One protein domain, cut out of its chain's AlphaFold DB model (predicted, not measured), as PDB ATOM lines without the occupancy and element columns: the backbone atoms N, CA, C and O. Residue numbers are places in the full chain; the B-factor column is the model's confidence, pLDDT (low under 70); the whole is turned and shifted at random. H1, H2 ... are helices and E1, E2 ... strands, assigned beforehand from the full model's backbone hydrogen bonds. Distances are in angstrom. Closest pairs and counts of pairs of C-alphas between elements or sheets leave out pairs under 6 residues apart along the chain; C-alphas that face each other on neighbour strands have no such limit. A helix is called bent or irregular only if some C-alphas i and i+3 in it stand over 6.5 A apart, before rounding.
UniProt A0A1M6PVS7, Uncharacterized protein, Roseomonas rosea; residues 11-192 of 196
ATOM      1  N   LEU A  11       5.086  29.462  20.861       84.94
ATOM      2  CA  LEU A  11       5.980  29.065  21.944       84.94
ATOM      3  C   LEU A  11       7.388  29.594  21.647       84.94
ATOM      4  O   LEU A  11       8.066  29.117  20.739       84.94
ATOM      5  N   VAL A  12       7.815  30.593  22.404       86.81
ATOM      6  CA  VAL A  12       9.110  31.259  22.287       86.81
ATOM      7  C   VAL A  12      10.088  30.616  23.258       86.81
ATOM      8  O   VAL A  12       9.880  30.653  24.467       86.81
ATOM      9  N   LEU A  13      11.147  30.030  22.720       86.88
ATOM     10  CA  LEU A  13      12.214  29.346  23.429       86.88
ATOM     11  C   LEU A  13      13.401  30.300  23.570       86.88
ATOM     12  O   LEU A  13      13.886  30.848  22.578       86.88
ATOM     13  N   ARG A  14      13.859  30.504  24.806       85.56
ATOM     14  CA  ARG A  14      14.913  31.459  25.162       85.56
ATOM     15  C   ARG A  14      16.096  30.735  25.804       85.56
ATOM     16  O   ARG A  14      16.072  30.487  27.010       85.56
ATOM     17  N   PRO A  15      17.128  30.380  25.029       84.31
ATOM     18  CA  PRO A  15      18.353  29.817  25.573       84.31
ATOM     19  C   PRO A  15      19.176  30.900  26.283       84.31
ATOM     20  O   PRO A  15      19.518  31.926  25.692       84.31
ATOM     21  N   TYR A  16      19.517  30.659  27.544       80.25
ATOM     22  CA  TYR A  16      20.244  31.572  28.419       80.25
ATOM     23  C   TYR A  16      21.387  30.866  29.143       80.25
ATOM     24  O   TYR A  16      21.229  29.747  29.629       80.25
ATOM     25  N   LEU A  17      22.517  31.546  29.313       75.19
ATOM     26  CA  LEU A  17      23.577  31.104  30.214       75.19
ATOM     27  C   LEU A  17      23.394  31.738  31.603       75.19
ATOM     28  O   LEU A  17      23.787  32.879  31.823       75.19
ATOM     29  N   GLY A  18      22.822  30.955  32.520       67.12
ATOM     30  CA  GLY A  18      22.423  31.295  33.889       67.12
ATOM     31  C   GLY A  18      23.468  32.030  34.725       67.12
ATOM     32  O   GLY A  18      23.431  33.252  34.882       67.12
ATOM     33  N   GLN A  19      24.379  31.254  35.305       65.69
ATOM     34  CA  GLN A  19      25.456  31.730  36.167       65.69
ATOM     35  C   GLN A  19      26.574  30.679  36.212       65.69
ATOM     36  O   GLN A  19      26.316  29.479  36.117       65.69
ATOM     37  N   ALA A  20      27.818  31.136  36.363       51.56
ATOM     38  CA  ALA A  20      28.946  30.300  36.760       51.56
ATOM     39  C   ALA A  20      29.320  30.682  38.197       51.56
ATOM     40  O   ALA A  20      29.806  31.788  38.434       51.56
ATOM     41  N   THR A  21      29.013  29.819  39.161       58.72
ATOM     42  CA  THR A  21      29.548  29.916  40.521       58.72
ATOM     43  C   THR A  21      30.816  29.071  40.617       58.72
ATOM     44  O   THR A  21      31.184  28.350  39.689       58.72
ATOM     45  N   ARG A  22      31.516  29.169  41.751       50.00
ATOM     46  CA  ARG A  22      32.740  28.398  42.001       50.00
ATOM     47  C   ARG A  22      32.500  26.880  42.004       50.00
ATOM     48  O   ARG A  22      33.419  26.138  41.688       50.00
ATOM     49  N   ASP A  23      31.268  26.464  42.294       58.03
ATOM     50  CA  ASP A  23      30.864  25.063  42.458       58.03
ATOM     51  C   ASP A  23      30.122  24.506  41.225       58.03
ATOM     52  O   ASP A  23      29.633  23.378  41.238       58.03
ATOM     53  N   GLY A  24      29.990  25.295  40.152       67.06
ATOM     54  CA  GLY A  24      29.351  24.840  38.921       67.06
ATOM     55  C   GLY A  24      28.906  25.964  37.993       67.06
ATOM     56  O   GLY A  24      28.680  27.105  38.393       67.06
ATOM     57  N   ALA A  25      28.738  25.620  36.721       72.19
ATOM     58  CA  ALA A  25      28.099  26.488  35.741       72.19
ATOM     59  C   ALA A  25      26.774  25.876  35.313       72.19
ATOM     60  O   ALA A  25      26.698  24.664  35.095       72.19
ATOM     61  N   TYR A  26      25.746  26.714  35.176       73.12
ATOM     62  CA  TYR A  26      24.464  26.267  34.662       73.12
ATOM     63  C   TYR A  26      23.899  27.158  33.554       73.12
ATOM     64  O   TYR A  26      24.074  28.378  33.540       73.12
ATOM     65  N   ALA A  27      23.198  26.520  32.622       76.38
ATOM     66  CA  ALA A  27      22.480  27.141  31.517       76.38
ATOM     67  C   ALA A  27      21.021  26.688  31.491       76.38
ATOM     68  O   ALA A  27      20.697  25.603  31.974       76.38
ATOM     69  N   HIS A  28      20.162  27.502  30.882       77.19
ATOM     70  CA  HIS A  28      18.742  27.231  30.770       77.19
ATOM     71  C   HIS A  28      18.175  27.458  29.377       77.19
ATOM     72  O   HIS A  28      18.724  28.206  28.575       77.19
ATOM     73  N   VAL A  29      17.040  26.824  29.101       77.44
ATOM     74  CA  VAL A  29      16.128  27.253  28.036       77.44
ATOM     75  C   VAL A  29      14.782  27.488  28.689       77.44
ATOM     76  O   VAL A  29      14.214  26.541  29.231       77.44
ATOM     77  N   ASP A  30      14.298  28.725  28.626       77.69
ATOM     78  CA  ASP A  30      12.936  29.062  29.035       77.69
ATOM     79  C   ASP A  30      11.976  28.903  27.859       77.69
ATOM     80  O   ASP A  30      12.368  29.101  26.708       77.69
ATOM     81  N   ALA A  31      10.701  28.639  28.137       77.31
ATOM     82  CA  ALA A  31       9.645  28.688  27.132       77.31
ATOM     83  C   ALA A  31       8.499  29.614  27.547       77.31
ATOM     84  O   ALA A  31       8.013  29.546  28.674       77.31
ATOM     85  N   LEU A  32       8.057  30.455  26.610       77.88
ATOM     86  CA  LEU A  32       7.041  31.482  26.818       77.88
ATOM     87  C   LEU A  32       5.984  31.412  25.740       77.88
ATOM     88  O   LEU A  32       6.293  31.267  24.563       77.88
ATOM     89  N   VAL A  33       4.732  31.604  26.127       77.44
ATOM     90  CA  VAL A  33       3.662  31.804  25.158       77.44
ATOM     91  C   VAL A  33       3.575  33.284  24.816       77.44
ATOM     92  O   VAL A  33       3.392  34.132  25.688       77.44
ATOM     93  N   MET A  34       3.702  33.601  23.533       81.19
ATOM     94  CA  MET A  34       3.646  34.967  23.024       81.19
ATOM     95  C   MET A  34       2.770  35.034  21.773       81.19
ATOM     96  O   MET A  34       2.437  34.021  21.151       81.19
ATOM     97  N   TYR A  35       2.384  36.248  21.396       80.50
ATOM     98  CA  TYR A  35       1.728  36.520  20.124       80.50
ATOM     99  C   TYR A  35       2.553  37.497  19.294       80.50
ATOM    100  O   TYR A  35       3.369  38.253  19.818       80.50
ATOM    101  N   THR A  36       2.331  37.476  17.985       81.50
ATOM    102  CA  THR A  36       2.969  38.409  17.052       81.50
ATOM    103  C   THR A  36       2.093  39.639  16.888       81.50
ATOM    104  O   THR A  36       0.859  39.547  16.915       81.50
ATOM    105  N   ARG A  37       2.719  40.808  16.744       73.12
ATOM    106  CA  ARG A  37       2.000  42.081  16.607       73.12
ATOM    107  C   ARG A  37       1.035  42.067  15.411       73.12
ATOM    108  O   ARG A  37      -0.160  42.332  15.594       73.12
ATOM    109  N   ASP A  38       1.553  41.656  14.253       73.06
ATOM    110  CA  ASP A  38       0.916  41.819  12.932       73.06
ATOM    111  C   ASP A  38       0.490  40.497  12.290       73.06
ATOM    112  O   ASP A  38      -0.102  40.446  11.216       73.06
ATOM    113  N   GLY A  39       0.749  39.398  12.981       71.06
ATOM    114  CA  GLY A  39       0.213  38.101  12.642       71.06
ATOM    115  C   GLY A  39       1.122  37.193  11.808       71.06
ATOM    116  O   GLY A  39       0.811  36.007  11.680       71.06
ATOM    117  N   THR A  40       2.238  37.723  11.319       79.75
ATOM    118  CA  THR A  40       3.321  37.015  10.621       79.75
ATOM    119  C   THR A  40       4.295  36.369  11.606       79.75
ATOM    120  O   THR A  40       4.304  36.754  12.777       79.75
ATOM    121  N   MET A  41       5.111  35.402  11.162       83.69
ATOM    122  CA  MET A  41       6.227  34.914  11.984       83.69
ATOM    123  C   MET A  41       7.238  36.036  12.238       83.69
ATOM    124  O   MET A  41       7.510  36.810  11.319       83.69
ATOM    125  N   PRO A  42       7.778  36.137  13.464       86.81
ATOM    126  CA  PRO A  42       8.661  37.230  13.828       86.81
ATOM    127  C   PRO A  42      10.072  37.019  13.280       86.81
ATOM    128  O   PRO A  42      10.597  35.905  13.300       86.81
ATOM    129  N   CYS A  43      10.729  38.107  12.887       85.38
ATOM    130  CA  CYS A  43      12.161  38.106  12.573       85.38
ATOM    131  C   CYS A  43      13.022  38.566  13.762       85.38
ATOM    132  O   CYS A  43      14.229  38.308  13.801       85.38
ATOM    133  N   ARG A  44      12.422  39.257  14.738       86.38
ATOM    134  CA  ARG A  44      13.084  39.781  15.944       86.38
ATOM    135  C   ARG A  44      12.202  39.635  17.174       86.38
ATOM    136  O   ARG A  44      10.977  39.619  17.074       86.38
ATOM    137  N   TYR A  45      12.823  39.608  18.351       84.94
ATOM    138  CA  TYR A  45      12.087  39.493  19.607       84.94
ATOM    139  C   TYR A  45      11.116  40.660  19.859       84.94
ATOM    140  O   TYR A  45      10.013  40.437  20.347       84.94
ATOM    141  N   GLY A  46      11.457  41.890  19.461       82.88
ATOM    142  CA  GLY A  46      10.595  43.068  19.640       82.88
ATOM    143  C   GLY A  46       9.245  43.015  18.907       82.88
ATOM    144  O   GLY A  46       8.329  43.766  19.255       82.88
ATOM    145  N   GLU A  47       9.094  42.120  17.926       86.12
ATOM    146  CA  GLU A  47       7.842  41.870  17.191       86.12
ATOM    147  C   GLU A  47       6.873  40.958  17.967       86.12
ATOM    148  O   GLU A  47       5.687  40.848  17.627       86.12
ATOM    149  N   LEU A  48       7.372  40.318  19.027       83.94
ATOM    150  CA  LEU A  48       6.604  39.492  19.940       83.94
ATOM    151  C   LEU A  48       6.030  40.335  21.079       83.94
ATOM    152  O   LEU A  48       6.576  41.353  21.519       83.94
ATOM    153  N   ARG A  49       4.887  39.885  21.584       79.38
ATOM    154  CA  ARG A  49       4.240  40.452  22.761       79.38
ATOM    155  C   ARG A  49       3.865  39.332  23.726       79.38
ATOM    156  O   ARG A  49       3.331  38.309  23.281       79.38
ATOM    157  N   PRO A  50       4.164  39.493  25.028       73.75
ATOM    158  CA  PRO A  50       3.762  38.511  26.018       73.75
ATOM    159  C   PRO A  50       2.240  38.449  26.067       73.75
ATOM    160  O   PRO A  50       1.551  39.452  25.863       73.75
ATOM    161  N   LEU A  51       1.718  37.263  26.343       68.00
ATOM    162  CA  LEU A  51       0.316  37.115  26.692       68.00
ATOM    163  C   LEU A  51       0.048  37.931  27.972       68.00
ATOM    164  O   LEU A  51       0.859  37.914  28.896       68.00
ATOM    165  N   MET A  52      -1.037  38.707  28.000       62.22
ATOM    166  CA  MET A  52      -1.373  39.597  29.121       62.22
ATOM    167  C   MET A  52      -2.500  38.981  29.954       62.22
ATOM    168  O   MET A  52      -3.466  38.466  29.387       62.22
ATOM    169  N   TRP A  53      -2.411  39.070  31.282       57.62
ATOM    170  CA  TRP A  53      -3.515  38.725  32.185       57.62
ATOM    171  C   TRP A  53      -4.374  39.967  32.442       57.62
ATOM    172  O   TRP A  53      -3.846  41.054  32.673       57.62
ATOM    173  N   HIS A  54      -5.698  39.813  32.369       54.38
ATOM    174  CA  HIS A  54      -6.674  40.906  32.445       54.38
ATOM    175  C   HIS A  54      -7.737  40.694  33.540       54.38
ATOM    176  O   HIS A  54      -8.904  40.980  33.292       54.38
ATOM    177  N   GLU A  55      -7.377  40.201  34.729       49.34
ATOM    178  CA  GLU A  55      -8.336  40.204  35.855       49.34
ATOM    179  C   GLU A  55      -8.100  41.331  36.875       49.34
ATOM    180  O   GLU A  55      -9.093  41.892  37.306       49.34
ATOM    181  N   ASP A  56      -6.870  41.801  37.143       44.91
ATOM    182  CA  ASP A  56      -6.632  42.874  38.144       44.91
ATOM    183  C   ASP A  56      -5.490  43.846  37.772       44.91
ATOM    184  O   ASP A  56      -4.534  44.098  38.513       44.91
ATOM    185  N   GLY A  57      -5.590  44.410  36.569       49.47
ATOM    186  CA  GLY A  57      -4.551  45.238  35.959       49.47
ATOM    187  C   GLY A  57      -3.744  44.429  34.952       49.47
ATOM    188  O   GLY A  57      -3.392  43.278  35.199       49.47
ATOM    189  N   ALA A  58      -3.494  45.018  33.782       47.62
ATOM    190  CA  ALA A  58      -2.792  44.352  32.695       47.62
ATOM    191  C   ALA A  58      -1.347  44.059  33.112       47.62
ATOM    192  O   ALA A  58      -0.464  44.905  32.970       47.62
ATOM    193  N   ARG A  59      -1.101  42.863  33.646       52.19
ATOM    194  CA  ARG A  59       0.249  42.392  33.938       52.19
ATOM    195  C   ARG A  59       0.709  41.561  32.748       52.19
ATOM    196  O   ARG A  59      -0.049  40.686  32.306       52.19
ATOM    197  N   PRO A  60       1.908  41.825  32.192       49.94
ATOM    198  CA  PRO A  60       2.522  40.851  31.312       49.94
ATOM    199  C   PRO A  60       2.586  39.573  32.113       49.94
ATOM    200  O   PRO A  60       3.011  39.593  33.272       49.94
ATOM    201  N   ILE A  61       2.103  38.479  31.541       51.25
ATOM    202  CA  ILE A  61       2.320  37.218  32.206       51.25
ATOM    203  C   ILE A  61       3.811  36.942  32.001       51.25
ATOM    204  O   ILE A  61       4.270  36.576  30.918       51.25
ATOM    205  N   LEU A  62       4.599  37.324  33.007       46.94
ATOM    206  CA  LEU A  62       6.045  37.168  33.020       46.94
ATOM    207  C   LEU A  62       6.298  35.682  33.219       46.94
ATOM    208  O   LEU A  62       6.341  35.170  34.333       46.94
ATOM    209  N   HIS A  63       6.326  34.983  32.089       47.84
ATOM    210  CA  HIS A  63       6.407  33.543  32.047       47.84
ATOM    211  C   HIS A  63       7.850  33.088  32.155       47.84
ATOM    212  O   HIS A  63       8.551  32.963  31.156       47.84
ATOM    213  N   GLU A  64       8.309  32.836  33.364       47.69
ATOM    214  CA  GLU A  64       9.494  32.020  33.558       47.69
ATOM    215  C   GLU A  64       9.031  30.592  33.889       47.69
ATOM    216  O   GLU A  64       8.070  30.403  34.631       47.69
ATOM    217  N   ASN A  65       9.751  29.594  33.365       50.44
ATOM    218  CA  ASN A  65       9.857  28.236  33.927       50.44
ATOM    219  C   ASN A  65       9.021  27.092  33.310       50.44
ATOM    220  O   ASN A  65       8.429  26.281  34.020       50.44
ATOM    221  N   PHE A  66       9.156  26.879  31.994       53.69
ATOM    222  CA  PHE A  66       9.651  25.559  31.576       53.69
ATOM    223  C   PHE A  66      11.160  25.679  31.446       53.69
ATOM    224  O   PHE A  66      11.643  26.217  30.455       53.69
ATOM    225  N   ARG A  67      11.876  25.278  32.493       57.53
ATOM    226  CA  ARG A  67      13.311  25.501  32.595       57.53
ATOM    227  C   ARG A  67      14.014  24.195  32.284       57.53
ATOM    228  O   ARG A  67      13.991  23.274  33.090       57.53
ATOM    229  N   PHE A  68      14.643  24.119  31.118       62.62
ATOM    230  CA  PHE A  68      15.756  23.188  30.957       62.62
ATOM    231  C   PHE A  68      16.881  23.673  31.867       62.62
ATOM    232  O   PHE A  68      17.170  24.863  31.871       62.62
ATOM    233  N   THR A  69      17.506  22.798  32.645       61.72
ATOM    234  CA  THR A  69      18.758  23.118  33.341       61.72
ATOM    235  C   THR A  69      19.857  22.240  32.775       61.72
ATOM    236  O   THR A  69      19.707  21.029  32.711       61.72
ATOM    237  N   CYS A  70      20.953  22.842  32.335       63.50
ATOM    238  CA  CYS A  70      22.209  22.157  32.070       63.50
ATOM    239  C   CYS A  70      23.168  22.593  33.160       63.50
ATOM    240  O   CYS A  70      23.630  23.725  33.108       63.50
ATOM    241  N   GLN A  71      23.436  21.735  34.140       66.38
ATOM    242  CA  GLN A  71      24.454  21.978  35.156       66.38
ATOM    243  C   GLN A  71      25.703  21.161  34.826       66.38
ATOM    244  O   GLN A  71      25.618  19.958  34.577       66.38
ATOM    245  N   VAL A  72      26.860  21.818  34.839       62.34
ATOM    246  CA  VAL A  72      28.165  21.164  34.760       62.34
ATOM    247  C   VAL A  72      28.737  21.097  36.180       62.34
ATOM    248  O   VAL A  72      29.194  22.110  36.705       62.34
ATOM    249  N   ASP A  73      28.664  19.914  36.800       62.38
ATOM    250  CA  ASP A  73      29.285  19.593  38.099       62.38
ATOM    251  C   ASP A  73      30.765  19.200  37.878       62.38
ATOM    252  O   ASP A  73      31.151  18.694  36.817       62.38
ATOM    253  N   ASP A  74      31.643  19.513  38.827       58.12
ATOM    254  CA  ASP A  74      33.070  19.153  38.850       58.12
ATOM    255  C   ASP A  74      33.366  17.786  39.460       58.12
ATOM    256  O   ASP A  74      34.448  17.243  39.244       58.12
ATOM    257  N   ARG A  75      32.382  17.180  40.119       56.56
ATOM    258  CA  ARG A  75      32.480  15.864  40.759       56.56
ATOM    259  C   ARG A  75      31.817  14.747  39.957       56.56
ATOM    260  O   ARG A  75      31.967  13.583  40.316       56.56
ATOM    261  N   GLN A  76      31.079  15.068  38.893       53.88
ATOM    262  CA  GLN A  76      30.400  14.068  38.064       53.88
ATOM    263  C   GLN A  76      31.107  13.865  36.721       53.88
ATOM    264  O   GLN A  76      31.411  14.817  36.008       53.88
ATOM    265  N   ALA A  77      31.331  12.597  36.360       51.84
ATOM    266  CA  ALA A  77      31.950  12.213  35.090       51.84
ATOM    267  C   ALA A  77      31.054  12.510  33.873       51.84
ATOM    268  O   ALA A  77      31.548  12.724  32.767       51.84
ATOM    269  N   THR A  78      29.736  12.536  34.071       54.41
ATOM    270  CA  THR A  78      28.749  12.850  33.035       54.41
ATOM    271  C   THR A  78      28.181  14.247  33.257       54.41
ATOM    272  O   THR A  78      27.512  14.476  34.263       54.41
ATOM    273  N   PRO A  79      28.401  15.190  32.329       51.06
ATOM    274  CA  PRO A  79      28.008  16.576  32.516       51.06
ATOM    275  C   PRO A  79      26.558  16.819  32.082       51.06
ATOM    276  O   PRO A  79      26.316  17.624  31.193       51.06
ATOM    277  N   TYR A  80      25.584  16.107  32.652       54.59
ATOM    278  CA  TYR A  80      24.176  16.319  32.307       54.59
ATOM    279  C   TYR A  80      23.259  15.955  33.475       54.59
ATOM    280  O   TYR A  80      23.114  14.786  33.808       54.59
ATOM    281  N   ALA A  81      22.563  16.948  34.019       51.59
ATOM    282  CA  ALA A  81      21.277  16.734  34.669       51.59
ATOM    283  C   ALA A  81      20.247  17.521  33.864       51.59
ATOM    284  O   ALA A  81      20.044  18.704  34.116       51.59
ATOM    285  N   LEU A  82      19.654  16.895  32.843       50.22
ATOM    286  CA  LEU A  82      18.537  17.492  32.119       50.22
ATOM    287  C   LEU A  82      17.322  17.427  33.043       50.22
ATOM    288  O   LEU A  82      16.630  16.419  33.083       50.22
ATOM    289  N   ARG A  83      17.096  18.492  33.812       56.38
ATOM    290  CA  ARG A  83      15.860  18.675  34.573       56.38
ATOM    291  C   ARG A  83      14.901  19.474  33.718       56.38
ATOM    292  O   ARG A  83      15.223  20.592  33.314       56.38
ATOM    293  N   TYR A  84      13.765  18.870  33.403       52.81
ATOM    294  CA  TYR A  84      12.670  19.518  32.700       52.81
ATOM    295  C   TYR A  84      11.411  19.383  33.529       52.81
ATOM    296  O   TYR A  84      10.881  18.294  33.683       52.81
ATOM    297  N   GLY A  85      10.922  20.486  34.068       48.38
ATOM    298  CA  GLY A  85       9.716  20.455  34.874       48.38
ATOM    299  C   GLY A  85       9.062  21.817  34.919       48.38
ATOM    300  O   GLY A  85       9.724  22.854  34.848       48.38
ATOM    301  N   TYR A  86       7.741  21.802  35.050       45.56
ATOM    302  CA  TYR A  86       7.027  22.922  35.642       45.56
ATOM    303  C   TYR A  86       7.506  23.046  37.097       45.56
ATOM    304  O   TYR A  86       7.182  22.185  37.912       45.56
ATOM    305  N   MET A  87       8.327  24.057  37.399       49.47
ATOM    306  CA  MET A  87       8.857  24.317  38.745       49.47
ATOM    307  C   MET A  87       8.115  25.511  39.368       49.47
ATOM    308  O   MET A  87       8.505  26.655  39.126       49.47
ATOM    309  N   PRO A  88       7.045  25.279  40.150       44.75
ATOM    310  CA  PRO A  88       6.236  26.353  40.732       44.75
ATOM    311  C   PRO A  88       6.930  27.116  41.875       44.75
ATOM    312  O   PRO A  88       6.461  28.185  42.252       44.75
ATOM    313  N   GLU A  89       8.045  26.612  42.420       40.84
ATOM    314  CA  GLU A  89       8.712  27.195  43.601       40.84
ATOM    315  C   GLU A  89       9.272  28.616  43.386       40.84
ATOM    316  O   GLU A  89       9.476  29.335  44.358       40.84
ATOM    317  N   ASN A  90       9.463  29.062  42.137       45.47
ATOM    318  CA  ASN A  90       9.981  30.402  41.806       45.47
ATOM    319  C   ASN A  90       8.920  31.367  41.245       45.47
ATOM    320  O   ASN A  90       9.260  32.365  40.610       45.47
ATOM    321  N   GLY A  91       7.638  31.077  41.464       40.41
ATOM    322  CA  GLY A  91       6.535  31.937  41.051       40.41
ATOM    323  C   GLY A  91       5.401  31.133  40.434       40.41
ATOM    324  O   GLY A  91       5.598  30.345  39.506       40.41
ATOM    325  N   GLU A  92       4.192  31.362  40.937       44.09
ATOM    326  CA  GLU A  92       2.945  30.858  40.367       44.09
ATOM    327  C   GLU A  92       2.696  31.535  39.019       44.09
ATOM    328  O   GLU A  92       2.122  32.617  38.927       44.09
ATOM    329  N   VAL A  93       3.217  30.934  37.958       48.28
ATOM    330  CA  VAL A  93       3.267  31.591  36.649       48.28
ATOM    331  C   VAL A  93       2.295  30.966  35.654       48.28
ATOM    332  O   VAL A  93       1.956  31.594  34.647       48.28
ATOM    333  N   PHE A  94       1.801  29.752  35.924       51.03
ATOM    334  CA  PHE A  94       0.770  29.156  35.093       51.03
ATOM    335  C   PHE A  94       0.063  27.962  35.749       51.03
ATOM    336  O   PHE A  94       0.590  26.851  35.767       51.03
ATOM    337  N   THR A  95      -1.179  28.130  36.206       55.09
ATOM    338  CA  THR A  95      -2.008  26.957  36.507       55.09
ATOM    339  C   THR A  95      -2.584  26.412  35.205       55.09
ATOM    340  O   THR A  95      -2.857  27.148  34.260       55.09
ATOM    341  N   THR A  96      -2.860  25.114  35.115       60.78
ATOM    342  CA  THR A  96      -3.602  24.565  33.964       60.78
ATOM    343  C   THR A  96      -4.937  25.291  33.718       60.78
ATOM    344  O   THR A  96      -5.442  25.277  32.596       60.78
ATOM    345  N   SER A  97      -5.483  25.950  34.747       62.16
ATOM    346  CA  SER A  97      -6.683  26.789  34.694       62.16
ATOM    347  C   SER A  97      -6.485  28.043  33.845       62.16
ATOM    348  O   SER A  97      -7.364  28.377  33.054       62.16
ATOM    349  N   ASP A  98      -5.314  28.675  33.899       61.31
ATOM    350  CA  ASP A  98      -5.007  29.848  33.077       61.31
ATOM    351  C   ASP A  98      -4.953  29.494  31.580       61.31
ATOM    352  O   ASP A  98      -5.294  30.297  30.719       61.31
ATOM    353  N   LEU A  99      -4.603  28.247  31.250       63.09
ATOM    354  CA  LEU A  99      -4.415  27.746  29.878       63.09
ATOM    355  C   LEU A  99      -5.794  27.402  29.327       63.09
ATOM    356  O   LEU A  99      -6.060  27.568  28.135       63.09
ATOM    357  N   ALA A 100      -6.674  26.913  30.205       64.56
ATOM    358  CA  ALA A 100      -8.046  26.582  29.876       64.56
ATOM    359  C   ALA A 100      -8.844  27.815  29.430       64.56
ATOM    360  O   ALA A 100      -9.689  27.699  28.540       64.56
ATOM    361  N   ARG A 101      -8.508  29.005  29.954       62.78
ATOM    362  CA  ARG A 101      -9.098  30.299  29.553       62.78
ATOM    363  C   ARG A 101      -8.880  30.637  28.074       62.78
ATOM    364  O   ARG A 101      -9.667  31.381  27.502       62.78
ATOM    365  N   PHE A 102      -7.897  30.017  27.419       59.78
ATOM    366  CA  PHE A 102      -7.665  30.125  25.973       59.78
ATOM    367  C   PHE A 102      -8.404  29.041  25.160       59.78
ATOM    368  O   PHE A 102      -7.952  28.629  24.091       59.78
ATOM    369  N   GLY A 103      -9.542  28.555  25.671       60.69
ATOM    370  CA  GLY A 103     -10.445  27.637  24.965       60.69
ATOM    371  C   GLY A 103     -10.036  26.165  25.027       60.69
ATOM    372  O   GLY A 103     -10.409  25.374  24.157       60.69
ATOM    373  N   LYS A 104      -9.245  25.774  26.031       66.31
ATOM    374  CA  LYS A 104      -8.740  24.402  26.174       66.31
ATOM    375  C   LYS A 104      -9.409  23.663  27.332       66.31
ATOM    376  O   LYS A 104      -9.563  24.234  28.406       66.31
ATOM    377  N   PRO A 105      -9.734  22.368  27.186       74.62
ATOM    378  CA  PRO A 105     -10.253  21.591  28.305       74.62
ATOM    379  C   PRO A 105      -9.205  21.439  29.418       74.62
ATOM    380  O   PRO A 105      -8.151  20.833  29.207       74.62
ATOM    381  N   LEU A 106      -9.522  21.933  30.618       72.00
ATOM    382  CA  LEU A 106      -8.653  21.896  31.801       72.00
ATOM    383  C   LEU A 106      -8.115  20.486  32.103       72.00
ATOM    384  O   LEU A 106      -6.913  20.295  32.258       72.00
ATOM    385  N   ALA A 107      -8.986  19.475  32.083       74.38
ATOM    386  CA  ALA A 107      -8.599  18.087  32.341       74.38
ATOM    387  C   ALA A 107      -7.605  17.528  31.301       74.38
ATOM    388  O   ALA A 107      -6.760  16.692  31.621       74.38
ATOM    389  N   ALA A 108      -7.687  17.974  30.042       72.69
ATOM    390  CA  ALA A 108      -6.741  17.565  29.005       72.69
ATOM    391  C   ALA A 108      -5.367  18.206  29.226       72.69
ATOM    392  O   ALA A 108      -4.348  17.529  29.093       72.69
ATOM    393  N   LEU A 109      -5.352  19.481  29.620       69.69
ATOM    394  CA  LEU A 109      -4.140  20.210  29.979       69.69
ATOM    395  C   LEU A 109      -3.445  19.584  31.188       69.69
ATOM    396  O   LEU A 109      -2.260  19.291  31.108       69.69
ATOM    397  N   GLN A 110      -4.180  19.290  32.259       73.94
ATOM    398  CA  GLN A 110      -3.640  18.642  33.459       73.94
ATOM    399  C   GLN A 110      -2.984  17.296  33.154       73.94
ATOM    400  O   GLN A 110      -1.826  17.082  33.503       73.94
ATOM    401  N   ARG A 111      -3.675  16.409  32.425       75.25
ATOM    402  CA  ARG A 111      -3.110  15.107  32.030       75.25
ATOM    403  C   ARG A 111      -1.864  15.239  31.162       75.25
ATOM    404  O   ARG A 111      -0.980  14.391  31.234       75.25
ATOM    405  N   ALA A 112      -1.818  16.250  30.303       70.81
ATOM    406  CA  ALA A 112      -0.697  16.445  29.404       70.81
ATOM    407  C   ALA A 112       0.509  17.080  30.108       70.81
ATOM    408  O   ALA A 112       1.626  16.610  29.916       70.81
ATOM    409  N   MET A 113       0.281  18.073  30.971       71.44
ATOM    410  CA  MET A 113       1.317  18.689  31.806       71.44
ATOM    411  C   MET A 113       1.892  17.699  32.823       71.44
ATOM    412  O   MET A 113       3.093  17.706  33.051       71.44
ATOM    413  N   ALA A 114       1.083  16.770  33.348       70.50
ATOM    414  CA  ALA A 114       1.562  15.684  34.209       70.50
ATOM    415  C   ALA A 114       2.626  14.793  33.532       70.50
ATOM    416  O   ALA A 114       3.478  14.221  34.201       70.50
ATOM    417  N   ARG A 115       2.613  14.690  32.195       68.38
ATOM    418  CA  ARG A 115       3.623  13.947  31.413       68.38
ATOM    419  C   ARG A 115       4.896  14.758  31.142       68.38
ATOM    420  O   ARG A 115       5.812  14.234  30.517       68.38
ATOM    421  N   LEU A 116       4.910  16.025  31.552       65.75
ATOM    422  CA  LEU A 116       6.020  16.975  31.442       65.75
ATOM    423  C   LEU A 116       6.583  17.349  32.829       65.75
ATOM    424  O   LEU A 116       7.332  18.316  32.938       65.75
ATOM    425  N   VAL A 117       6.174  16.627  33.882       62.84
ATOM    426  CA  VAL A 117       6.725  16.739  35.243       62.84
ATOM    427  C   VAL A 117       8.192  16.312  35.237       62.84
ATOM    428  O   VAL A 117       8.583  15.505  34.394       62.84
ATOM    429  N   GLU A 118       8.962  16.864  36.180       61.47
ATOM    430  CA  GLU A 118      10.401  16.650  36.342       61.47
ATOM    431  C   GLU A 118      10.821  15.200  36.110       61.47
ATOM    432  O   GLU A 118      10.391  14.273  36.796       61.47
ATOM    433  N   GLN A 119      11.657  15.022  35.097       60.56
ATOM    434  CA  GLN A 119      12.281  13.762  34.733       60.56
ATOM    435  C   GLN A 119      13.728  14.060  34.337       60.56
ATOM    436  O   GLN A 119      14.037  15.151  33.856       60.56
ATOM    437  N   GLU A 120      14.605  13.085  34.546       64.94
ATOM    438  CA  GLU A 120      15.956  13.095  33.993       64.94
ATOM    439  C   GLU A 120      15.921  12.487  32.588       64.94
ATOM    440  O   GLU A 120      15.234  11.493  32.345       64.94
ATOM    441  N   GLY A 121      16.648  13.084  31.647       66.69
ATOM    442  CA  GLY A 121      16.662  12.632  30.256       66.69
ATOM    443  C   GLY A 121      17.949  13.000  29.535       66.69
ATOM    444  O   GLY A 121      18.860  13.600  30.113       66.69
ATOM    445  N   ARG A 122      18.040  12.643  28.251       70.38
ATOM    446  CA  ARG A 122      19.190  13.021  27.431       70.38
ATOM    447  C   ARG A 122      18.947  14.363  26.750       70.38
ATOM    448  O   ARG A 122      17.809  14.747  26.488       70.38
ATOM    449  N   THR A 123      20.017  15.077  26.406       64.94
ATOM    450  CA  THR A 123      19.927  16.374  25.709       64.94
ATOM    451  C   THR A 123      19.210  16.281  24.367       64.94
ATOM    452  O   THR A 123      18.552  17.238  23.960       64.94
ATOM    453  N   GLU A 124      19.267  15.128  23.699       68.25
ATOM    454  CA  GLU A 124      18.577  14.898  22.429       68.25
ATOM    455  C   GLU A 124      17.042  14.833  22.574       68.25
ATOM    456  O   GLU A 124      16.319  15.055  21.600       68.25
ATOM    457  N   ASP A 125      16.528  14.607  23.787       73.19
ATOM    458  CA  ASP A 125      15.088  14.538  24.062       73.19
ATOM    459  C   ASP A 125      14.437  15.932  24.158       73.19
ATOM    460  O   ASP A 125      13.213  16.068  24.044       73.19
ATOM    461  N   LEU A 126      15.246  16.991  24.293       74.69
ATOM    462  CA  LEU A 126      14.804  18.374  24.498       74.69
ATOM    463  C   LEU A 126      13.825  18.853  23.420       74.69
ATOM    464  O   LEU A 126      12.752  19.383  23.718       74.69
ATOM    465  N   GLY A 127      14.179  18.636  22.153       77.50
ATOM    466  CA  GLY A 127      13.336  19.036  21.034       77.50
ATOM    467  C   GLY A 127      11.974  18.343  21.065       77.50
ATOM    468  O   GLY A 127      10.945  18.971  20.815       77.50
ATOM    469  N   GLN A 128      11.938  17.060  21.438       78.88
ATOM    470  CA  GLN A 128      10.687  16.307  21.527       78.88
ATOM    471  C   GLN A 128       9.798  16.811  22.662       78.88
ATOM    472  O   GLN A 128       8.579  16.890  22.501       78.88
ATOM    473  N   ILE A 129      10.399  17.160  23.797       76.69
ATOM    474  CA  ILE A 129       9.703  17.711  24.958       76.69
ATOM    475  C   ILE A 129       9.060  19.057  24.602       76.69
ATOM    476  O   ILE A 129       7.857  19.229  24.812       76.69
ATOM    477  N   PHE A 130       9.799  19.971  23.970       78.94
ATOM    478  CA  PHE A 130       9.238  21.249  23.524       78.94
ATOM    479  C   PHE A 130       8.192  21.092  22.421       78.94
ATOM    480  O   PHE A 130       7.181  21.790  22.435       78.94
ATOM    481  N   ALA A 131       8.361  20.132  21.509       80.81
ATOM    482  CA  ALA A 131       7.337  19.820  20.515       80.81
ATOM    483  C   ALA A 131       6.051  19.281  21.165       80.81
ATOM    484  O   ALA A 131       4.944  19.629  20.748       80.81
ATOM    485  N   ARG A 132       6.167  18.453  22.213       78.12
ATOM    486  CA  ARG A 132       5.014  18.017  23.016       78.12
ATOM    487  C   ARG A 132       4.370  19.212  23.706       78.12
ATOM    488  O   ARG A 132       3.158  19.361  23.581       78.12
ATOM    489  N   LEU A 133       5.151  20.082  24.346       77.25
ATOM    490  CA  LEU A 133       4.648  21.301  24.977       77.25
ATOM    491  C   LEU A 133       3.895  22.181  23.966       77.25
ATOM    492  O   LEU A 133       2.742  22.518  24.207       77.25
ATOM    493  N   ALA A 134       4.466  22.454  22.791       79.69
ATOM    494  CA  ALA A 134       3.812  23.224  21.731       79.69
ATOM    495  C   ALA A 134       2.454  22.619  21.319       79.69
ATOM    496  O   ALA A 134       1.456  23.334  21.216       79.69
ATOM    497  N   ARG A 135       2.369  21.289  21.174       79.56
ATOM    498  CA  ARG A 135       1.104  20.588  20.877       79.56
ATOM    499  C   ARG A 135       0.098  20.682  22.020       79.56
ATOM    500  O   ARG A 135      -1.077  20.953  21.777       79.56
ATOM    501  N   VAL A 136       0.544  20.500  23.264       75.38
ATOM    502  CA  VAL A 136      -0.295  20.655  24.466       75.38
ATOM    503  C   VAL A 136      -0.848  22.069  24.551       75.38
ATOM    504  O   VAL A 136      -2.030  22.253  24.844       75.38
ATOM    505  N   LEU A 137      -0.032  23.061  24.200       74.81
ATOM    506  CA  LEU A 137      -0.378  24.475  24.147       74.81
ATOM    507  C   LEU A 137      -1.109  24.884  22.861       74.81
ATOM    508  O   LEU A 137      -1.738  25.933  22.861       74.81
ATOM    509  N   ARG A 138      -1.231  23.998  21.854       76.75
ATOM    510  CA  ARG A 138      -1.875  24.255  20.541       76.75
ATOM    511  C   ARG A 138      -1.495  25.632  19.981       76.75
ATOM    512  O   ARG A 138      -2.365  26.361  19.521       76.75
ATOM    513  N   VAL A 139      -0.220  25.980  20.097       80.31
ATOM    514  CA  VAL A 139       0.323  27.179  19.459       80.31
ATOM    515  C   VAL A 139       0.402  26.952  17.949       80.31
ATOM    516  O   VAL A 139       0.532  25.810  17.505       80.31
ATOM    517  N   ASP A 140       0.342  28.029  17.173       84.44
ATOM    518  CA  ASP A 140       0.480  28.004  15.712       84.44
ATOM    519  C   ASP A 140       1.921  27.702  15.280       84.44
ATOM    520  O   ASP A 140       2.145  27.183  14.190       84.44
ATOM    521  N   GLY A 141       2.901  27.988  16.142       88.19
ATOM    522  CA  GLY A 141       4.311  27.753  15.860       88.19
ATOM    523  C   GLY A 141       5.227  27.943  17.063       88.19
ATOM    524  O   GLY A 141       4.793  28.146  18.201       88.19
ATOM    525  N   THR A 142       6.523  27.870  16.804       89.19
ATOM    526  CA  THR A 142       7.586  28.061  17.779       89.19
ATOM    527  C   THR A 142       8.621  29.044  17.256       89.19
ATOM    528  O   THR A 142       8.861  29.153  16.054       89.19
ATOM    529  N   VAL A 143       9.262  29.751  18.177       91.44
ATOM    530  CA  VAL A 143      10.366  30.673  17.899       91.44
ATOM    531  C   VAL A 143      11.510  30.276  18.803       91.44
ATOM    532  O   VAL A 143      11.309  30.135  20.002       91.44
ATOM    533  N   LEU A 144      12.701  30.108  18.257       91.94
ATOM    534  CA  LEU A 144      13.925  29.904  19.014       91.94
ATOM    535  C   LEU A 144      14.780  31.155  18.879       91.94
ATOM    536  O   LEU A 144      15.090  31.583  17.767       91.94
ATOM    537  N   LEU A 145      15.126  31.756  20.012       90.88
ATOM    538  CA  LEU A 145      16.048  32.885  20.048       90.88
ATOM    539  C   LEU A 145      17.498  32.400  20.042       90.88
ATOM    540  O   LEU A 145      17.794  31.281  20.468       90.88
ATOM    541  N   ASP A 146      18.401  33.268  19.593       90.25
ATOM    542  CA  ASP A 146      19.838  33.022  19.708       90.25
ATOM    543  C   ASP A 146      20.266  32.838  21.171       90.25
ATOM    544  O   ASP A 146      19.709  33.461  22.082       90.25
ATOM    545  N   VAL A 147      21.300  32.017  21.385       86.38
ATOM    546  CA  VAL A 147      21.892  31.800  22.709       86.38
ATOM    547  C   VAL A 147      22.407  33.114  23.273       86.38
ATOM    548  O   VAL A 147      23.213  33.808  22.649       86.38
ATOM    549  N   ARG A 148      21.971  33.429  24.491       79.69
ATOM    550  CA  ARG A 148      22.334  34.662  25.176       79.69
ATOM    551  C   ARG A 148      23.168  34.382  26.419       79.69
ATOM    552  O   ARG A 148      22.747  33.638  27.299       79.69
ATOM    553  N   GLU A 149      24.340  35.008  26.506       73.88
ATOM    554  CA  GLU A 149      25.246  34.838  27.652       73.88
ATOM    555  C   GLU A 149      25.059  35.873  28.760       73.88
ATOM    556  O   GLU A 149      25.415  35.599  29.906       73.88
ATOM    557  N   HIS A 150      24.547  37.056  28.398       65.06
ATOM    558  CA  HIS A 150      24.441  38.236  29.255       65.06
ATOM    559  C   HIS A 150      23.304  39.171  28.807       65.06
ATOM    560  O   HIS A 150      22.954  39.231  27.625       65.06
ATOM    561  N   GLY A 151      22.773  39.963  29.742       58.72
ATOM    562  CA  GLY A 151      21.763  40.999  29.494       58.72
ATOM    563  C   GLY A 151      20.322  40.488  29.510       58.72
ATOM    564  O   GLY A 151      20.063  39.317  29.776       58.72
ATOM    565  N   SER A 152      19.374  41.391  29.265       61.22
ATOM    566  CA  SER A 152      17.951  41.109  29.441       61.22
ATOM    567  C   SER A 152      17.305  40.574  28.167       61.22
ATOM    568  O   SER A 152      17.456  41.162  27.100       61.22
ATOM    569  N   PHE A 153      16.481  39.529  28.283       62.34
ATOM    570  CA  PHE A 153      15.623  39.084  27.180       62.34
ATOM    571  C   PHE A 153      14.614  40.144  26.724       62.34
ATOM    572  O   PHE A 153      14.029  39.969  25.668       62.34
ATOM    573  N   PHE A 154      14.424  41.248  27.456       63.59
ATOM    574  CA  PHE A 154      13.546  42.352  27.047       63.59
ATOM    575  C   PHE A 154      14.145  43.263  25.964       63.59
ATOM    576  O   PHE A 154      13.508  44.232  25.558       63.59
ATOM    577  N   GLU A 155      15.349  42.978  25.470       69.00
ATOM    578  CA  GLU A 155      15.924  43.732  24.362       69.00
ATOM    579  C   GLU A 155      15.239  43.385  23.036       69.00
ATOM    580  O   GLU A 155      15.382  42.286  22.498       69.00
ATOM    581  N   GLU A 156      14.544  44.366  22.461       75.31
ATOM    582  CA  GLU A 156      13.777  44.227  21.215       75.31
ATOM    583  C   GLU A 156      14.605  43.699  20.028       75.31
ATOM    584  O   GLU A 156      14.069  43.072  19.113       75.31
ATOM    585  N   ASN A 157      15.922  43.919  20.058       81.38
ATOM    586  CA  ASN A 157      16.854  43.527  19.006       81.38
ATOM    587  C   ASN A 157      17.380  42.089  19.133       81.38
ATOM    588  O   ASN A 157      18.211  41.686  18.314       81.38
ATOM    589  N   HIS A 158      16.936  41.307  20.128       85.75
ATOM    590  CA  HIS A 158      17.357  39.909  20.244       85.75
ATOM    591  C   HIS A 158      16.925  39.134  18.994       85.75
ATOM    592  O   HIS A 158      15.752  39.113  18.604       85.75
ATOM    593  N   ARG A 159      17.921  38.548  18.331       88.44
ATOM    594  CA  ARG A 159      17.780  37.795  17.092       88.44
ATOM    595  C   ARG A 159      17.003  36.500  17.295       88.44
ATOM    596  O   ARG A 159      17.219  35.757  18.255       88.44
ATOM    597  N   VAL A 160      16.126  36.243  16.335       89.88
ATOM    598  CA  VAL A 160      15.494  34.946  16.146       89.88
ATOM    599  C   VAL A 160      16.466  34.064  15.372       89.88
ATOM    600  O   VAL A 160      16.930  34.443  14.299       89.88
ATOM    601  N   ARG A 161      16.761  32.896  15.935       91.44
ATOM    602  CA  ARG A 161      17.598  31.871  15.316       91.44
ATOM    603  C   ARG A 161      16.801  31.042  14.321       91.44
ATOM    604  O   ARG A 161      17.256  30.790  13.212       91.44
ATOM    605  N   LEU A 162      15.601  30.631  14.732       91.50
ATOM    606  CA  LEU A 162      14.726  29.773  13.944       91.50
ATOM    607  C   LEU A 162      13.258  30.009  14.308       91.50
ATOM    608  O   LEU A 162      12.913  30.186  15.476       91.50
ATOM    609  N   THR A 163      12.379  29.940  13.316       90.94
ATOM    610  CA  THR A 163      10.924  29.863  13.503       90.94
ATOM    611  C   THR A 163      10.393  28.611  12.832       90.94
ATOM    612  O   THR A 163      10.881  28.245  11.767       90.94
ATOM    613  N   ALA A 164       9.375  27.982  13.407       89.88
ATOM    614  CA  ALA A 164       8.718  26.840  12.786       89.88
ATOM    615  C   ALA A 164       7.216  26.867  13.053       89.88
ATOM    616  O   ALA A 164       6.791  27.031  14.194       89.88
ATOM    617  N   ASP A 165       6.406  26.640  12.023       87.56
ATOM    618  CA  ASP A 165       4.978  26.399  12.217       87.56
ATOM    619  C   ASP A 165       4.759  25.029  12.880       87.56
ATOM    620  O   ASP A 165       5.523  24.081  12.679       87.56
ATOM    621  N   ALA A 166       3.677  24.889  13.646       80.81
ATOM    622  CA  ALA A 166       3.333  23.683  14.398       80.81
ATOM    623  C   ALA A 166       3.312  22.358  13.598       80.81
ATOM    624  O   ALA A 166       3.690  21.335  14.180       80.81
ATOM    625  N   PRO A 167       2.915  22.298  12.306       80.69
ATOM    626  CA  PRO A 167       3.049  21.058  11.538       80.69
ATOM    627  C   PRO A 167       4.510  20.681  11.227       80.69
ATOM    628  O   PRO A 167       4.785  19.513  10.972       80.69
ATOM    629  N   ASN A 168       5.453  21.627  11.301       84.69
ATOM    630  CA  ASN A 168       6.800  21.523  10.731       84.69
ATOM    631  C   ASN A 168       7.926  21.686  11.773       84.69
ATOM    632  O   ASN A 168       8.982  22.245  11.491       84.69
ATOM    633  N   LEU A 169       7.751  21.150  12.984       83.31
ATOM    634  CA  LEU A 169       8.729  21.301  14.079       83.31
ATOM    635  C   LEU A 169      10.025  20.476  13.919       83.31
ATOM    636  O   LEU A 169      10.858  20.474  14.821       83.31
ATOM    637  N   GLY A 170      10.217  19.749  12.813       83.56
ATOM    638  CA  GLY A 170      11.367  18.849  12.633       83.56
ATOM    639  C   GLY A 170      12.724  19.558  12.692       83.56
ATOM    640  O   GLY A 170      13.652  19.068  13.336       83.56
ATOM    641  N   GLU A 171      12.829  20.731  12.066       83.69
ATOM    642  CA  GLU A 171      14.043  21.556  12.101       83.69
ATOM    643  C   GLU A 171      14.282  22.148  13.496       83.69
ATOM    644  O   GLU A 171      15.395  22.078  14.015       83.69
ATOM    645  N   MET A 172      13.210  22.598  14.161       86.25
ATOM    646  CA  MET A 172      13.244  23.099  15.539       86.25
ATOM    647  C   MET A 172      13.773  22.052  16.523       86.25
ATOM    648  O   MET A 172      14.626  22.348  17.357       86.25
ATOM    649  N   ILE A 173      13.308  20.804  16.408       84.56
ATOM    650  CA  ILE A 173      13.768  19.695  17.256       84.56
ATOM    651  C   ILE A 173      15.281  19.493  17.114       84.56
ATOM    652  O   ILE A 173      15.970  19.280  18.111       84.56
ATOM    653  N   ARG A 174      15.797  19.573  15.882       84.88
ATOM    654  CA  ARG A 174      17.224  19.403  15.598       84.88
ATOM    655  C   ARG A 174      18.051  20.558  16.156       84.88
ATOM    656  O   ARG A 174      19.062  20.304  16.809       84.88
ATOM    657  N   ASP A 175      17.627  21.799  15.925       87.94
ATOM    658  CA  ASP A 175      18.382  22.979  16.359       87.94
ATOM    659  C   ASP A 175      18.406  23.117  17.888       87.94
ATOM    660  O   ASP A 175      19.420  23.508  18.457       87.94
ATOM    661  N   LEU A 176      17.362  22.661  18.588       83.88
ATOM    662  CA  LEU A 176      17.374  22.582  20.053       83.88
ATOM    663  C   LEU A 176      18.452  21.635  20.596       83.88
ATOM    664  O   LEU A 176      19.075  21.945  21.610       83.88
ATOM    665  N   GLY A 177      18.727  20.520  19.913       81.12
ATOM    666  CA  GLY A 177      19.857  19.650  20.259       81.12
ATOM    667  C   GLY A 177      21.211  20.348  20.073       81.12
ATOM    668  O   GLY A 177      22.111  20.199  20.902       81.12
ATOM    669  N   VAL A 178      21.345  21.167  19.022       85.62
ATOM    670  CA  VAL A 178      22.545  21.988  18.782       85.62
ATOM    671  C   VAL A 178      22.703  23.047  19.872       85.62
ATOM    672  O   VAL A 178      23.788  23.171  20.436       85.62
ATOM    673  N   VAL A 179      21.627  23.753  20.223       86.44
ATOM    674  CA  VAL A 179      21.604  24.746  21.304       86.44
ATOM    675  C   VAL A 179      21.959  24.120  22.651       86.44
ATOM    676  O   VAL A 179      22.753  24.692  23.394       86.44
ATOM    677  N   ALA A 180      21.435  22.934  22.969       80.31
ATOM    678  CA  ALA A 180      21.779  22.234  24.206       80.31
ATOM    679  C   ALA A 180      23.286  21.939  24.284       80.31
ATOM    680  O   ALA A 180      23.921  22.191  25.311       80.31
ATOM    681  N   ARG A 181      23.882  21.468  23.180       80.81
ATOM    682  CA  ARG A 181      25.332  21.248  23.082       80.81
ATOM    683  C   ARG A 181      26.122  22.554  23.176       80.81
ATOM    684  O   ARG A 181      27.171  22.587  23.813       80.81
ATOM    685  N   GLU A 182      25.643  23.617  22.545       86.38
ATOM    686  CA  GLU A 182      26.268  24.939  22.574       86.38
ATOM    687  C   GLU A 182      26.300  25.520  23.993       86.38
ATOM    688  O   GLU A 182      27.358  25.943  24.457       86.38
ATOM    689  N   LEU A 183      25.173  25.474  24.707       81.88
ATOM    690  CA  LEU A 183      25.079  25.884  26.109       81.88
ATOM    691  C   LEU A 183      26.024  25.072  26.997       81.88
ATOM    692  O   LEU A 183      26.730  25.650  27.822       81.88
ATOM    693  N   TYR A 184      26.101  23.755  26.786       78.44
ATOM    694  CA  TYR A 184      27.058  22.900  27.486       78.44
ATOM    695  C   TYR A 184      28.506  23.356  27.264       78.44
ATOM    696  O   TYR A 184      29.247  23.549  28.227       78.44
ATOM    697  N   LEU A 185      28.909  23.560  26.007       79.81
ATOM    698  CA  LEU A 185      30.274  23.978  25.681       79.81
ATOM    699  C   LEU A 185      30.616  25.330  26.317       79.81
ATOM    700  O   LEU A 185      31.722  25.488  26.828       79.81
ATOM    701  N   ARG A 186      29.661  26.269  26.347       81.75
ATOM    702  CA  ARG A 186      29.827  27.571  27.009       81.75
ATOM    703  C   ARG A 186      29.938  27.430  28.537       81.75
ATOM    704  O   ARG A 186      30.793  28.072  29.142       81.75
ATOM    705  N   CYS A 187      29.151  26.555  29.171       79.19
ATOM    706  CA  CYS A 187      29.309  26.227  30.596       79.19
ATOM    707  C   CYS A 187      30.685  25.612  30.895       79.19
ATOM    708  O   CYS A 187      31.356  26.028  31.838       79.19
ATOM    709  N   ALA A 188      31.125  24.646  30.085       76.75
ATOM    710  CA  ALA A 188      32.421  23.990  30.238       76.75
ATOM    711  C   ALA A 188      33.590  24.977  30.064       76.75
ATOM    712  O   ALA A 188      34.559  24.925  30.819       76.75
ATOM    713  N   GLU A 189      33.483  25.904  29.111       78.62
ATOM    714  CA  GLU A 189      34.452  26.982  28.900       78.62
ATOM    715  C   GLU A 189      34.542  27.925  30.100       78.62
ATOM    716  O   GLU A 189      35.645  28.196  30.569       78.62
ATOM    717  N   ARG A 190      33.403  28.346  30.670       77.06
ATOM    718  CA  ARG A 190      33.384  29.172  31.892       77.06
ATOM    719  C   ARG A 190      34.010  28.480  33.102       77.06
ATOM    720  O   ARG A 190      34.533  29.157  33.980       77.06
ATOM    721  N   LEU A 191      33.986  27.150  33.140       75.06
ATOM    722  CA  LEU A 191      34.667  26.349  34.160       75.06
ATOM    723  C   LEU A 191      36.141  26.064  33.827       75.06
ATOM    724  O   LEU A 191      36.781  25.291  34.534       75.06
ATOM    725  N   GLY A 192      36.684  26.635  32.746       70.88
ATOM    726  CA  GLY A 192      38.073  26.433  32.333       70.88
ATOM    727  C   GLY A 192      38.364  25.048  31.745       70.88
ATOM    728  O   GLY A 192      39.525  24.692  31.585       70.88
TER     729      GLY A 192
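What this domain is: This is residues 11 to 192 of the 196 residues of an uncharacterized protein of Roseomonas rosea (UniProt A0A1M6PVS7). One strongly twisted sheet curls round the helix H3, and the long helix H4 packs on the sheet along E2, E1 and E4 and touches H3. H2 touches H3 and grazes the sheet near E5, while the short H1 touches H2 and is off the sheet. The printed part has 182 residues with four named helices and eight named strands, in the order E1 E2 E3 E4 E5 H1 H2 E6 H3 E7 E8 H4, and the class is mixed, helices and strands. The sheet is branched, with parallel and antiparallel pairs. The whole is compact, with a radius of gyration of the C-alphas of 16.3 A, and rounded, spanning 47 by 35 by 35 A.

How they stand to each other: E1, residues 11 to 21, and E2, residues 24 to 36, form an antiparallel hairpin at 158 degrees, with N 12 and O 32 2.7 A apart, within hydrogen-bond range. E2 bends by 56 degrees at residue 33. Beyond the bend, its residues 34 to 36 pair with E3, residues 48 to 50, in another hairpin, where N 49 and O 35 are 2.8 A apart. E1, E2 and E3 make a meander, each strand the antiparallel neighbour of the one before. E4, residues 66 to 72, is antiparallel to E2, on the other side of it from E1, with N 70 and O 27 at 2.8 A. E4 and E5, residues 82 to 86, form a hairpin, with N 69 and O 83 at 3.2 A. H1, residues 96 to 100, is not on the sheet. H2, residues 106 to 116, touches H1, the closest C-alphas being those of Ala 100 and Leu 106, 5.1 A apart. H2 only grazes the sheet, with its residues 113 to 116. E6, residues 119 to 121, and E5 meet only at a point, C-alphas 82 and 120 facing each other at 5.4 A. H3, residues 123 to 137, is on the sheet, which curls round it. H3 touches H2 at a shallow tilt of 3 degrees, opposite ways, closest at the C-alphas of Ala 112 and Val 136, 6.5 A apart. E7, residues 141 to 145, is parallel to E1 at 29 degrees, on the other side of it from E2, with N 13 and O 143 at 2.7 A. E7 and E8, residues 160 to 165, form a hairpin, with N 142 and O 164 at 2.8 A. H4, residues 170 to 190, is on the sheet, and its closest C-alphas to E2 are those of Cys 187 and Ala 25, 5.3 A apart. With residues 172 to 181 alone, H4 touches H3 at a steep tilt of 51 degrees, opposite ways; the C-alphas of Gly 127 and Ile 173 are closest, at 3.9 A. Every O i to N i+4 pair is within hydrogen-bond range in H1; the counts are 5 of 7 in H2, 9 of 11 in H3 and 16 of 17 in H4.

Where its parts are: E1 begins at C-alpha 11 (5.980, 29.065, 21.944) and is 30.0 A long. E2 is 36.9 A, E4 19.3 A, H2 15.5 A and H3 21.9 A long. H3 is irregular, but only just: C-alphas 124 and 127 are 6.8 A apart. H4, 31.0 A long, ends at C-alpha 190 (33.384, 29.172, 31.892).

The domain as a whole: The two C-alphas farthest apart, those of Asp 38 and Arg 75, are 49.4 A from each other. The printed part has no cut. The links E2 to E3, E3 to E4 and E7 to E8 are long. The mean pLDDT of the printed part is 70.7, and 77 residues are under 70, among them residues 51 to 104.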